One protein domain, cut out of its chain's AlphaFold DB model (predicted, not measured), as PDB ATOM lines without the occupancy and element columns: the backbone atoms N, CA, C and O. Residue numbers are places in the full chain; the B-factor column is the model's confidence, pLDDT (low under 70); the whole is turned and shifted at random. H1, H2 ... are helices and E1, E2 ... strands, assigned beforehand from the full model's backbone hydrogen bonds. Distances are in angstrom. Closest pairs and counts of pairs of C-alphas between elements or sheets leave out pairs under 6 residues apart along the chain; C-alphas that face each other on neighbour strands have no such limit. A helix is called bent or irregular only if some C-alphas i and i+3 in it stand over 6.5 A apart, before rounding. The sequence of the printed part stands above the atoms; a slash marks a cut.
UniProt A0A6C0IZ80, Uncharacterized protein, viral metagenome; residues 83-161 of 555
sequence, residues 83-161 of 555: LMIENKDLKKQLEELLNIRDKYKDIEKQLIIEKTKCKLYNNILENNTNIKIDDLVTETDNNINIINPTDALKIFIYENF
ATOM      1  N   LEU A  83      61.629  15.292  -2.137       92.38
ATOM      2  CA  LEU A  83      60.930  15.971  -3.236       92.38
ATOM      3  C   LEU A  83      59.433  15.629  -3.281       92.38
ATOM      4  O   LEU A  83      58.615  16.486  -3.603       92.38
ATOM      5  N   MET A  84      59.053  14.396  -2.942       90.88
ATOM      6  CA  MET A  84      57.646  13.991  -2.854       90.88
ATOM      7  C   MET A  84      56.892  14.735  -1.745       90.88
ATOM      8  O   MET A  84      55.739  15.119  -1.947       90.88
ATOM      9  N   ILE A  85      57.532  14.961  -0.593       94.12
ATOM     10  CA  ILE A  85      56.957  15.748   0.509       94.12
ATOM     11  C   ILE A  85      56.820  17.219   0.097       94.12
ATOM     12  O   ILE A  85      55.742  17.784   0.257       94.12
ATOM     13  N   GLU A  86      57.861  17.808  -0.498       95.00
ATOM     14  CA  GLU A  86      57.833  19.192  -1.001       95.00
ATOM     15  C   GLU A  86      56.727  19.394  -2.052       95.00
ATOM     16  O   GLU A  86      55.976  20.363  -1.994       95.00
ATOM     17  N   ASN A  87      56.554  18.445  -2.976       89.50
ATOM     18  CA  ASN A  87      55.500  18.506  -3.991       89.50
ATOM     19  C   ASN A  87      54.094  18.424  -3.367       89.50
ATOM     20  O   ASN A  87      53.171  19.113  -3.801       89.50
ATOM     21  N   LYS A  88      53.924  17.614  -2.314       93.62
ATOM     22  CA  LYS A  88      52.661  17.534  -1.571       93.62
ATOM     23  C   LYS A  88      52.342  18.849  -0.850       93.62
ATOM     24  O   LYS A  88      51.184  19.259  -0.860       93.62
ATOM     25  N   ASP A  89      53.343  19.504  -0.266       93.94
ATOM     26  CA  ASP A  89      53.169  20.798   0.404       93.94
ATOM     27  C   ASP A  89      52.826  21.915  -0.594       93.94
ATOM     28  O   ASP A  89      51.851  22.637  -0.404       93.94
ATOM     29  N   LEU A  90      53.529  21.976  -1.732       93.94
ATOM     30  CA  LEU A  90      53.237  22.932  -2.806       93.94
ATOM     31  C   LEU A  90      51.815  22.780  -3.365       93.94
ATOM     32  O   LEU A  90      51.152  23.778  -3.639       93.94
ATOM     33  N   LYS A  91      51.314  21.546  -3.506       91.12
ATOM     34  CA  LYS A  91      49.920  21.307  -3.919       91.12
ATOM     35  C   LYS A  91      48.916  21.858  -2.911       91.12
ATOM     36  O   LYS A  91      47.926  22.455  -3.319       91.12
ATOM     37  N   LYS A  92      49.192  21.703  -1.615       94.94
ATOM     38  CA  LYS A  92      48.345  22.253  -0.554       94.94
ATOM     39  C   LYS A  92      48.339  23.786  -0.580       94.94
ATOM     40  O   LYS A  92      47.272  24.388  -0.536       94.94
ATOM     41  N   GLN A  93      49.508  24.413  -0.725       95.31
ATOM     42  CA  GLN A  93      49.615  25.872  -0.864       95.31
ATOM     43  C   GLN A  93      48.857  26.388  -2.100       95.31
ATOM     44  O   GLN A  93      48.196  27.424  -2.042       95.31
ATOM     45  N   LEU A  94      48.904  25.650  -3.214       91.75
ATOM     46  CA  LEU A  94      48.160  25.993  -4.426       91.75
ATOM     47  C   LEU A  94      46.640  25.942  -4.206       91.75
ATOM     48  O   LEU A  94      45.937  26.855  -4.634       91.75
ATOM     49  N   GLU A  95      46.128  24.916  -3.522       93.69
ATOM     50  CA  GLU A  95      44.704  24.820  -3.161       93.69
ATOM     51  C   GLU A  95      44.264  25.971  -2.239       93.69
ATOM     52  O   GLU A  95      43.191  26.548  -2.428       93.69
ATOM     53  N   GLU A  96      45.103  26.361  -1.277       94.50
ATOM     54  CA  GLU A  96      44.842  27.510  -0.400       94.50
ATOM     55  C   GLU A  96      44.772  28.830  -1.191       94.50
ATOM     56  O   GLU A  96      43.844  29.619  -0.991       94.50
ATOM     57  N   LEU A  97      45.682  29.049  -2.145       91.50
ATOM     58  CA  LEU A  97      45.667  30.232  -3.015       91.50
ATOM     59  C   LEU A  97      44.449  30.271  -3.947       91.50
ATOM     60  O   LEU A  97      43.888  31.346  -4.168       91.50
ATOM     61  N   LEU A  98      44.008  29.122  -4.469       86.44
ATOM     62  CA  LEU A  98      42.785  29.036  -5.275       86.44
ATOM     63  C   LEU A  98      41.549  29.421  -4.452       86.44
ATOM     64  O   LEU A  98      40.754  30.249  -4.896       86.44
ATOM     65  N   ASN A  99      41.449  28.934  -3.213       91.31
ATOM     66  CA  ASN A  99      40.369  29.318  -2.302       91.31
ATOM     67  C   ASN A  99      40.379  30.822  -1.970       91.31
ATOM     68  O   ASN A  99      39.320  31.444  -1.878       91.31
ATOM     69  N   ILE A 100      41.558  31.431  -1.789       91.62
ATOM     70  CA  ILE A 100      41.683  32.885  -1.570       91.62
ATOM     71  C   ILE A 100      41.234  33.659  -2.814       91.62
ATOM     72  O   ILE A 100      40.494  34.637  -2.695       91.62
ATOM     73  N   ARG A 101      41.640  33.211  -4.006       92.50
ATOM     74  CA  ARG A 101      41.248  33.824  -5.281       92.50
ATOM     75  C   ARG A 101      39.731  33.833  -5.461       92.50
ATOM     76  O   ARG A 101      39.183  34.846  -5.889       92.50
ATOM     77  N   ASP A 102      39.057  32.736  -5.137       87.31
ATOM     78  CA  ASP A 102      37.602  32.647  -5.279       87.31
ATOM     79  C   ASP A 102      36.876  33.545  -4.270       87.31
ATOM     80  O   ASP A 102      35.964  34.280  -4.651       87.31
ATOM     81  N   LYS A 103      37.363  33.620  -3.023       91.31
ATOM     82  CA  LYS A 103      36.870  34.602  -2.042       91.31
ATOM     83  C   LYS A 103      37.034  36.043  -2.527       91.31
ATOM     84  O   LYS A 103      36.125  36.850  -2.348       91.31
ATOM     85  N   TYR A 104      38.163  36.373  -3.155       89.94
ATOM     86  CA  TYR A 104      38.402  37.713  -3.696       89.94
ATOM     87  C   TYR A 104      37.402  38.067  -4.806       89.94
ATOM     88  O   TYR A 104      36.817  39.147  -4.781       89.94
ATOM     89  N   LYS A 105      37.130  37.131  -5.726       84.31
ATOM     90  CA  LYS A 105      36.112  37.314  -6.776       84.31
ATOM     91  C   LYS A 105      34.717  37.550  -6.204       84.31
ATOM     92  O   LYS A 105      33.951  38.336  -6.759       84.31
ATOM     93  N   ASP A 106      34.361  36.869  -5.120       85.81
ATOM     94  CA  ASP A 106      33.055  37.058  -4.492       85.81
ATOM     95  C   ASP A 106      32.943  38.415  -3.784       85.81
ATOM     96  O   ASP A 106      31.908  39.074  -3.900       85.81
ATOM     97  N   ILE A 107      34.019  38.890  -3.146       90.00
ATOM     98  CA  ILE A 107      34.094  40.249  -2.583       90.00
ATOM     99  C   ILE A 107      33.979  41.305  -3.691       90.00
ATOM    100  O   ILE A 107      33.234  42.273  -3.549       90.00
ATOM    101  N   GLU A 108      34.659  41.113  -4.821       85.56
ATOM    102  CA  GLU A 108      34.599  42.028  -5.966       85.56
ATOM    103  C   GLU A 108      33.179  42.124  -6.549       85.56
ATOM    104  O   GLU A 108      32.669  43.223  -6.783       85.56
ATOM    105  N   LYS A 109      32.479  40.989  -6.691       82.12
ATOM    106  CA  LYS A 109      31.059  40.968  -7.085       82.12
ATOM    107  C   LYS A 109      30.180  41.724  -6.088       82.12
ATOM    108  O   LYS A 109      29.322  42.499  -6.509       82.12
ATOM    109  N   GLN A 110      30.379  41.515  -4.785       86.56
ATOM    110  CA  GLN A 110      29.633  42.234  -3.747       86.56
ATOM    111  C   GLN A 110      29.876  43.746  -3.834       86.56
ATOM    112  O   GLN A 110      28.920  44.519  -3.797       86.56
ATOM    113  N   LEU A 111      31.123  44.171  -4.052       87.00
ATOM    114  CA  LEU A 111      31.477  45.579  -4.218       87.00
ATOM    115  C   LEU A 111      30.794  46.213  -5.440       87.00
ATOM    116  O   LEU A 111      30.299  47.336  -5.354       87.00
ATOM    117  N   ILE A 112      30.731  45.509  -6.574       81.69
ATOM    118  CA  ILE A 112      30.033  45.986  -7.781       81.69
ATOM    119  C   ILE A 112      28.528  46.142  -7.519       81.69
ATOM    120  O   ILE A 112      27.931  47.147  -7.923       81.69
ATOM    121  N   ILE A 113      27.917  45.175  -6.829       80.38
ATOM    122  CA  ILE A 113      26.500  45.226  -6.445       80.38
ATOM    123  C   ILE A 113      26.240  46.443  -5.554       80.38
ATOM    124  O   ILE A 113      25.317  47.209  -5.837       80.38
ATOM    125  N   GLU A 114      27.064  46.669  -4.529       85.38
ATOM    126  CA  GLU A 114      26.909  47.819  -3.631       85.38
ATOM    127  C   GLU A 114      27.136  49.154  -4.351       85.38
ATOM    128  O   GLU A 114      26.291  50.044  -4.262       85.38
ATOM    129  N   LYS A 115      28.175  49.282  -5.189       82.44
ATOM    130  CA  LYS A 115      28.380  50.484  -6.024       82.44
ATOM    131  C   LYS A 115      27.180  50.774  -6.929       82.44
ATOM    132  O   LYS A 115      26.821  51.933  -7.138       82.44
ATOM    133  N   THR A 116      26.544  49.734  -7.464       78.88
ATOM    134  CA  THR A 116      25.348  49.872  -8.307       78.88
ATOM    135  C   THR A 116      24.135  50.313  -7.491       78.88
ATOM    136  O   THR A 116      23.407  51.203  -7.928       78.88
ATOM    137  N   LYS A 117      23.937  49.750  -6.289       83.62
ATOM    138  CA  LYS A 117      22.890  50.198  -5.358       83.62
ATOM    139  C   LYS A 117      23.068  51.669  -4.991       83.62
ATOM    140  O   LYS A 117      22.106  52.420  -5.114       83.62
ATOM    141  N   CYS A 118      24.285  52.098  -4.644       80.38
ATOM    142  CA  CYS A 118      24.583  53.503  -4.358       80.38
ATOM    143  C   CYS A 118      24.217  54.402  -5.544       80.38
ATOM    144  O   CYS A 118      23.453  55.345  -5.382       80.38
ATOM    145  N   LYS A 119      24.637  54.062  -6.771       80.62
ATOM    146  CA  LYS A 119      24.262  54.829  -7.973       80.62
ATOM    147  C   LYS A 119      22.748  54.908  -8.193       80.62
ATOM    148  O   LYS A 119      22.246  55.940  -8.637       80.62
ATOM    149  N   LEU A 120      22.008  53.831  -7.924       75.19
ATOM    150  CA  LEU A 120      20.546  53.828  -8.038       75.19
ATOM    151  C   LEU A 120      19.902  54.728  -6.984       75.19
ATOM    152  O   LEU A 120      19.025  55.517  -7.329       75.19
ATOM    153  N   TYR A 121      20.348  54.650  -5.728       82.25
ATOM    154  CA  TYR A 121      19.848  55.516  -4.663       82.25
ATOM    155  C   TYR A 121      20.179  56.986  -4.919       82.25
ATOM    156  O   TYR A 121      19.291  57.820  -4.756       82.25
ATOM    157  N   ASN A 122      21.377  57.291  -5.425       81.56
ATOM    158  CA  ASN A 122      21.757  58.645  -5.826       81.56
ATOM    159  C   ASN A 122      20.813  59.188  -6.899       81.56
ATOM    160  O   ASN A 122      20.226  60.250  -6.725       81.56
ATOM    161  N   ASN A 123      20.562  58.408  -7.952       78.88
ATOM    162  CA  ASN A 123      19.618  58.796  -8.998       78.88
ATOM    163  C   ASN A 123      18.187  58.977  -8.471       78.88
ATOM    164  O   ASN A 123      17.471  59.865  -8.925       78.88
ATOM    165  N   ILE A 124      17.724  58.125  -7.552       79.06
ATOM    166  CA  ILE A 124      16.389  58.275  -6.955       79.06
ATOM    167  C   ILE A 124      16.325  59.572  -6.145       79.06
ATOM    168  O   ILE A 124      15.349  60.308  -6.279       79.06
ATOM    169  N   LEU A 125      17.348  59.865  -5.343       80.62
ATOM    170  CA  LEU A 125      17.412  61.078  -4.533       80.62
ATOM    171  C   LEU A 125      17.459  62.332  -5.411       80.62
ATOM    172  O   LEU A 125      16.604  63.194  -5.243       80.62
ATOM    173  N   GLU A 126      18.339  62.395  -6.406       82.31
ATOM    174  CA  GLU A 126      18.475  63.557  -7.300       82.31
ATOM    175  C   GLU A 126      17.236  63.812  -8.173       82.31
ATOM    176  O   GLU A 126      16.935  64.952  -8.514       82.31
ATOM    177  N   ASN A 127      16.493  62.765  -8.549       84.44
ATOM    178  CA  ASN A 127      15.292  62.929  -9.377       84.44
ATOM    179  C   ASN A 127      14.037  63.287  -8.571       84.44
ATOM    180  O   ASN A 127      13.093  63.841  -9.133       84.44
ATOM    181  N   ASN A 128      13.982  62.923  -7.287       83.69
ATOM    182  CA  ASN A 128      12.810  63.164  -6.436       83.69
ATOM    183  C   ASN A 128      13.029  64.299  -5.427       83.69
ATOM    184  O   ASN A 128      12.081  64.719  -4.764       83.69
ATOM    185  N   THR A 129      14.258  64.794  -5.299       81.38
ATOM    186  CA  THR A 129      14.643  65.869  -4.384       81.38
ATOM    187  C   THR A 129      15.648  66.797  -5.068       81.38
ATOM    188  O   THR A 129      16.331  66.393  -5.999       81.38
ATOM    189  N   ASN A 130      15.793  68.032  -4.584       80.56
ATOM    190  CA  ASN A 130      16.842  68.950  -5.056       80.56
ATOM    191  C   ASN A 130      18.198  68.708  -4.362       80.56
ATOM    192  O   ASN A 130      19.043  69.601  -4.331       80.56
ATOM    193  N   ILE A 131      18.387  67.540  -3.746       79.44
ATOM    194  CA  ILE A 131      19.580  67.204  -2.972       79.44
ATOM    195  C   ILE A 131      20.548  66.464  -3.891       79.44
ATOM    196  O   ILE A 131      20.214  65.397  -4.409       79.44
ATOM    197  N   LYS A 132      21.756  67.002  -4.059       82.25
ATOM    198  CA  LYS A 132      22.878  66.272  -4.653       82.25
ATOM    199  C   LYS A 132      23.720  65.671  -3.541       82.25
ATOM    200  O   LYS A 132      24.029  66.341  -2.561       82.25
ATOM    201  N   ILE A 133      24.084  64.404  -3.681       77.44
ATOM    202  CA  ILE A 133      24.815  63.684  -2.627       77.44
ATOM    203  C   ILE A 133      26.256  64.165  -2.508       77.44
ATOM    204  O   ILE A 133      26.769  64.229  -1.395       77.44
ATOM    205  N   ASP A 134      26.858  64.595  -3.614       80.75
ATOM    206  CA  ASP A 134      28.198  65.191  -3.618       80.75
ATOM    207  C   ASP A 134      28.256  66.495  -2.792       80.75
ATOM    208  O   ASP A 134      29.319  66.877  -2.311       80.75
ATOM    209  N   ASP A 135      27.107  67.149  -2.566       79.94
ATOM    210  CA  ASP A 135      26.995  68.323  -1.690       79.94
ATOM    211  C   ASP A 135      26.820  67.934  -0.206       79.94
ATOM    212  O   ASP A 135      26.999  68.776   0.676       79.94
ATOM    213  N   LEU A 136      26.454  66.674   0.078       78.38
ATOM    214  CA  LEU A 136      26.234  66.135   1.425       78.38
ATOM    215  C   LEU A 136      27.433  65.375   1.980       78.38
ATOM    216  O   LEU A 136      27.598  65.324   3.194       78.38
ATOM    217  N   VAL A 137      28.223  64.720   1.129       80.12
ATOM    218  CA  VAL A 137      29.323  63.856   1.561       80.12
ATOM    219  C   VAL A 137      30.552  64.156   0.724       80.12
ATOM    220  O   VAL A 137      30.557  63.953  -0.485       80.12
ATOM    221  N   THR A 138      31.621  64.591   1.382       79.12
ATOM    222  CA  THR A 138      32.942  64.722   0.762       79.12
ATOM    223  C   THR A 138      33.888  63.723   1.402       79.12
ATOM    224  O   THR A 138      34.165  63.806   2.601       79.12
ATOM    225  N   GLU A 139      34.371  62.783   0.601       76.00
ATOM    226  CA  GLU A 139      35.354  61.783   1.001       76.00
ATOM    227  C   GLU A 139      36.753  62.282   0.628       76.00
ATOM    228  O   GLU A 139      37.009  62.726  -0.491       76.00
ATOM    229  N   THR A 140      37.655  62.251   1.599       78.50
ATOM    230  CA  THR A 140      39.098  62.439   1.416       78.50
ATOM    231  C   THR A 140      39.792  61.128   1.770       78.50
ATOM    232  O   THR A 140      39.188  60.299   2.446       78.50
ATOM    233  N   ASP A 141      41.060  60.958   1.387       72.94
ATOM    234  CA  ASP A 141      41.803  59.698   1.577       72.94
ATOM    235  C   ASP A 141      41.746  59.126   3.008       72.94
ATOM    236  O   ASP A 141      41.890  57.919   3.186       72.94
ATOM    237  N   ASN A 142      41.508  59.971   4.023       74.88
ATOM    238  CA  ASN A 142      41.450  59.558   5.426       74.88
ATOM    239  C   ASN A 142      40.116  59.833   6.141       74.88
ATOM    240  O   ASN A 142      39.891  59.237   7.188       74.88
ATOM    241  N   ASN A 143      39.239  60.701   5.616       72.31
ATOM    242  CA  ASN A 143      38.051  61.181   6.337       72.31
ATOM    243  C   ASN A 143      36.819  61.274   5.427       72.31
ATOM    244  O   ASN A 143      36.917  61.734   4.288       72.31
ATOM    245  N   ILE A 144      35.649  60.950   5.985       70.38
ATOM    246  CA  ILE A 144      34.339  61.207   5.377       70.38
ATOM    247  C   ILE A 144      33.718  62.408   6.092       70.38
ATOM    248  O   ILE A 144      33.333  62.309   7.257       70.38
ATOM    249  N   ASN A 145      33.597  63.540   5.400       75.50
ATOM    250  CA  ASN A 145      32.911  64.711   5.942       75.50
ATOM    251  C   ASN A 145      31.465  64.726   5.450       75.50
ATOM    252  O   ASN A 145      31.222  64.718   4.242       75.50
ATOM    253  N   ILE A 146      30.517  64.784   6.385       73.81
ATOM    254  CA  ILE A 146      29.088  64.915   6.090       73.81
ATOM    255  C   ILE A 146      28.689  66.374   6.319       73.81
ATOM    256  O   ILE A 146      28.787  66.890   7.433       73.81
ATOM    257  N   ILE A 147      28.246  67.037   5.258       77.50
ATOM    258  CA  ILE A 147      27.827  68.434   5.242       77.50
ATOM    259  C   ILE A 147      26.299  68.453   5.260       77.50
ATOM    260  O   ILE A 147      25.656  67.871   4.390       77.50
ATOM    261  N   ASN A 148      25.700  69.123   6.247       72.44
ATOM    262  CA  ASN A 148      24.256  69.350   6.256       72.44
ATOM    263  C   ASN A 148      23.942  70.719   5.621       72.44
ATOM    264  O   ASN A 148      24.176  71.744   6.262       72.44
ATOM    265  N   PRO A 149      23.423  70.777   4.380       65.69
ATOM    266  CA  PRO A 149      23.207  72.033   3.667       65.69
ATOM    267  C   PRO A 149      22.011  72.819   4.215       65.69
ATOM    268  O   PRO A 149      21.878  74.009   3.937       65.69
ATOM    269  N   THR A 150      21.118  72.176   4.978       64.50
ATOM    270  CA  THR A 150      19.937  72.823   5.558       64.50
ATOM    271  C   THR A 150      19.532  72.165   6.874       64.50
ATOM    272  O   THR A 150      19.247  70.973   6.885       64.50
ATOM    273  N   ASP A 151      19.310  72.947   7.935       65.31
ATOM    274  CA  ASP A 151      18.769  72.445   9.219       65.31
ATOM    275  C   ASP A 151      17.384  71.769   9.110       65.31
ATOM    276  O   ASP A 151      16.899  71.147  10.055       65.31
ATOM    277  N   ALA A 152      16.731  71.865   7.947       60.00
ATOM    278  CA  ALA A 152      15.481  71.176   7.639       60.00
ATOM    279  C   ALA A 152      15.649  69.658   7.411       60.00
ATOM    280  O   ALA A 152      14.666  68.919   7.502       60.00
ATOM    281  N   LEU A 153      16.864  69.179   7.120       61.59
ATOM    282  CA  LEU A 153      17.157  67.761   6.914       61.59
ATOM    283  C   LEU A 153      17.728  67.152   8.197       61.59
ATOM    284  O   LEU A 153      18.815  67.512   8.649       61.59
ATOM    285  N   LYS A 154      17.006  66.185   8.772       69.56
ATOM    286  CA  LYS A 154      17.542  65.323   9.833       69.56
ATOM    287  C   LYS A 154      18.346  64.197   9.192       69.56
ATOM    288  O   LYS A 154      17.767  63.252   8.660       69.56
ATOM    289  N   ILE A 155      19.670  64.312   9.239       64.12
ATOM    290  CA  ILE A 155      20.584  63.249   8.819       64.12
ATOM    291  C   ILE A 155      20.737  62.278   9.991       64.12
ATOM    292  O   ILE A 155      21.173  62.667  11.073       64.12
ATOM    293  N   PHE A 156      20.355  61.021   9.782       65.94
ATOM    294  CA  PHE A 156      20.573  59.946  10.745       65.94
ATOM    295  C   PHE A 156      21.750  59.101  10.270       65.94
ATOM    296  O   PHE A 156      21.662  58.437   9.238       65.94
ATOM    297  N   ILE A 157      22.851  59.137  11.017       62.50
ATOM    298  CA  ILE A 157      24.000  58.264  10.782       62.50
ATOM    299  C   ILE A 157      23.737  56.981  11.568       62.50
ATOM    300  O   ILE A 157      23.728  56.986  12.798       62.50
ATOM    301  N   TYR A 158      23.464  55.889  10.860       52.59
ATOM    302  CA  TYR A 158      23.368  54.569  11.475       52.59
ATOM    303  C   TYR A 158      24.780  53.998  11.610       52.59
ATOM    304  O   TYR A 158      25.335  53.456  10.656       52.59
ATOM    305  N   GLU A 159      25.373  54.147  12.791       50.75
ATOM    306  CA  GLU A 159      26.659  53.530  13.107       50.75
ATOM    307  C   GLU A 159      26.472  52.024  13.309       50.75
ATOM    308  O   GLU A 159      25.873  51.578  14.284       50.75
ATOM    309  N   ASN A 160      27.004  51.232  12.379       44.62
ATOM    310  CA  ASN A 160      27.262  49.807  12.584       44.62
ATOM    311  C   ASN A 160      28.771  49.530  12.463       44.62
ATOM    312  O   ASN A 160      29.197  48.529  11.891       44.62
ATOM    313  N   PHE A 161      29.578  50.476  12.951       44.97
ATOM    314  CA  PHE A 161      31.032  50.395  12.968       44.97
ATOM    315  C   PHE A 161      31.493  50.335  14.416       44.97
ATOM    316  O   PHE A 161      31.467  51.326  15.141       44.97
TER     317      PHE A 161
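What this domain is: This is residues 83 to 161 of the 555 residues of an uncharacterized protein of viral metagenome (UniProt A0A6C0IZ80). One very long, straight helix, H1, makes the length of a rod, and beyond residue 128 the backbone folds back into a small hairpin of two strands, E1 and E2, set off to one side of the last part of the helix. Residues 83 to 120 of H1 stick out as a bare arm, and the last residues form a loose tail. The printed part has 79 residues, with one named helix and two named strands in the order H1, E1, E2; the sheet, E1 - E2, is antiparallel, and the class is mostly helix. The whole is extended, with a radius of gyration of the C-alphas of 22.0 A and spans of 72 by 25 by 21 A.

How they stand to each other: E1, residues 137 to 139, and E2, residues 144 to 148, form a hairpin of antiparallel neighbour strands, with 160 degrees between their directions. The C-alphas of Glu 139 and Ile 144 face each other at 4.5 A. N 138 and O 145 are within hydrogen-bond range at 2.9 A, as are N 145 and O 138 at 2.9 A. H1, residues 83 to 128, and E2 are apart. In H1 every O i to N i+4 pair is within hydrogen-bond range. Residues 139 to 144 stand free.

Where its parts are: E1 is 6.4 A long and E2 13.0 A, from C-alpha 144 at (34.339, 61.207, 5.377) to C-alpha 148 at (24.256, 69.350, 6.256). H1 is 67.5 A long, from C-alpha 83 at (60.930, 15.971, -3.236) to C-alpha 128 at (12.810, 63.164, -6.436), and is not bent.

The domain as a whole: The C-alphas of Leu 83 and Ala 152, the two farthest apart, are 72.3 A apart. The printed part has no cut. The link from E1 to E2 is tight and that from H1 to E1 is short. Residues 149 to 161, with no named element, have pLDDT under 70; the mean of the printed part is 80.1.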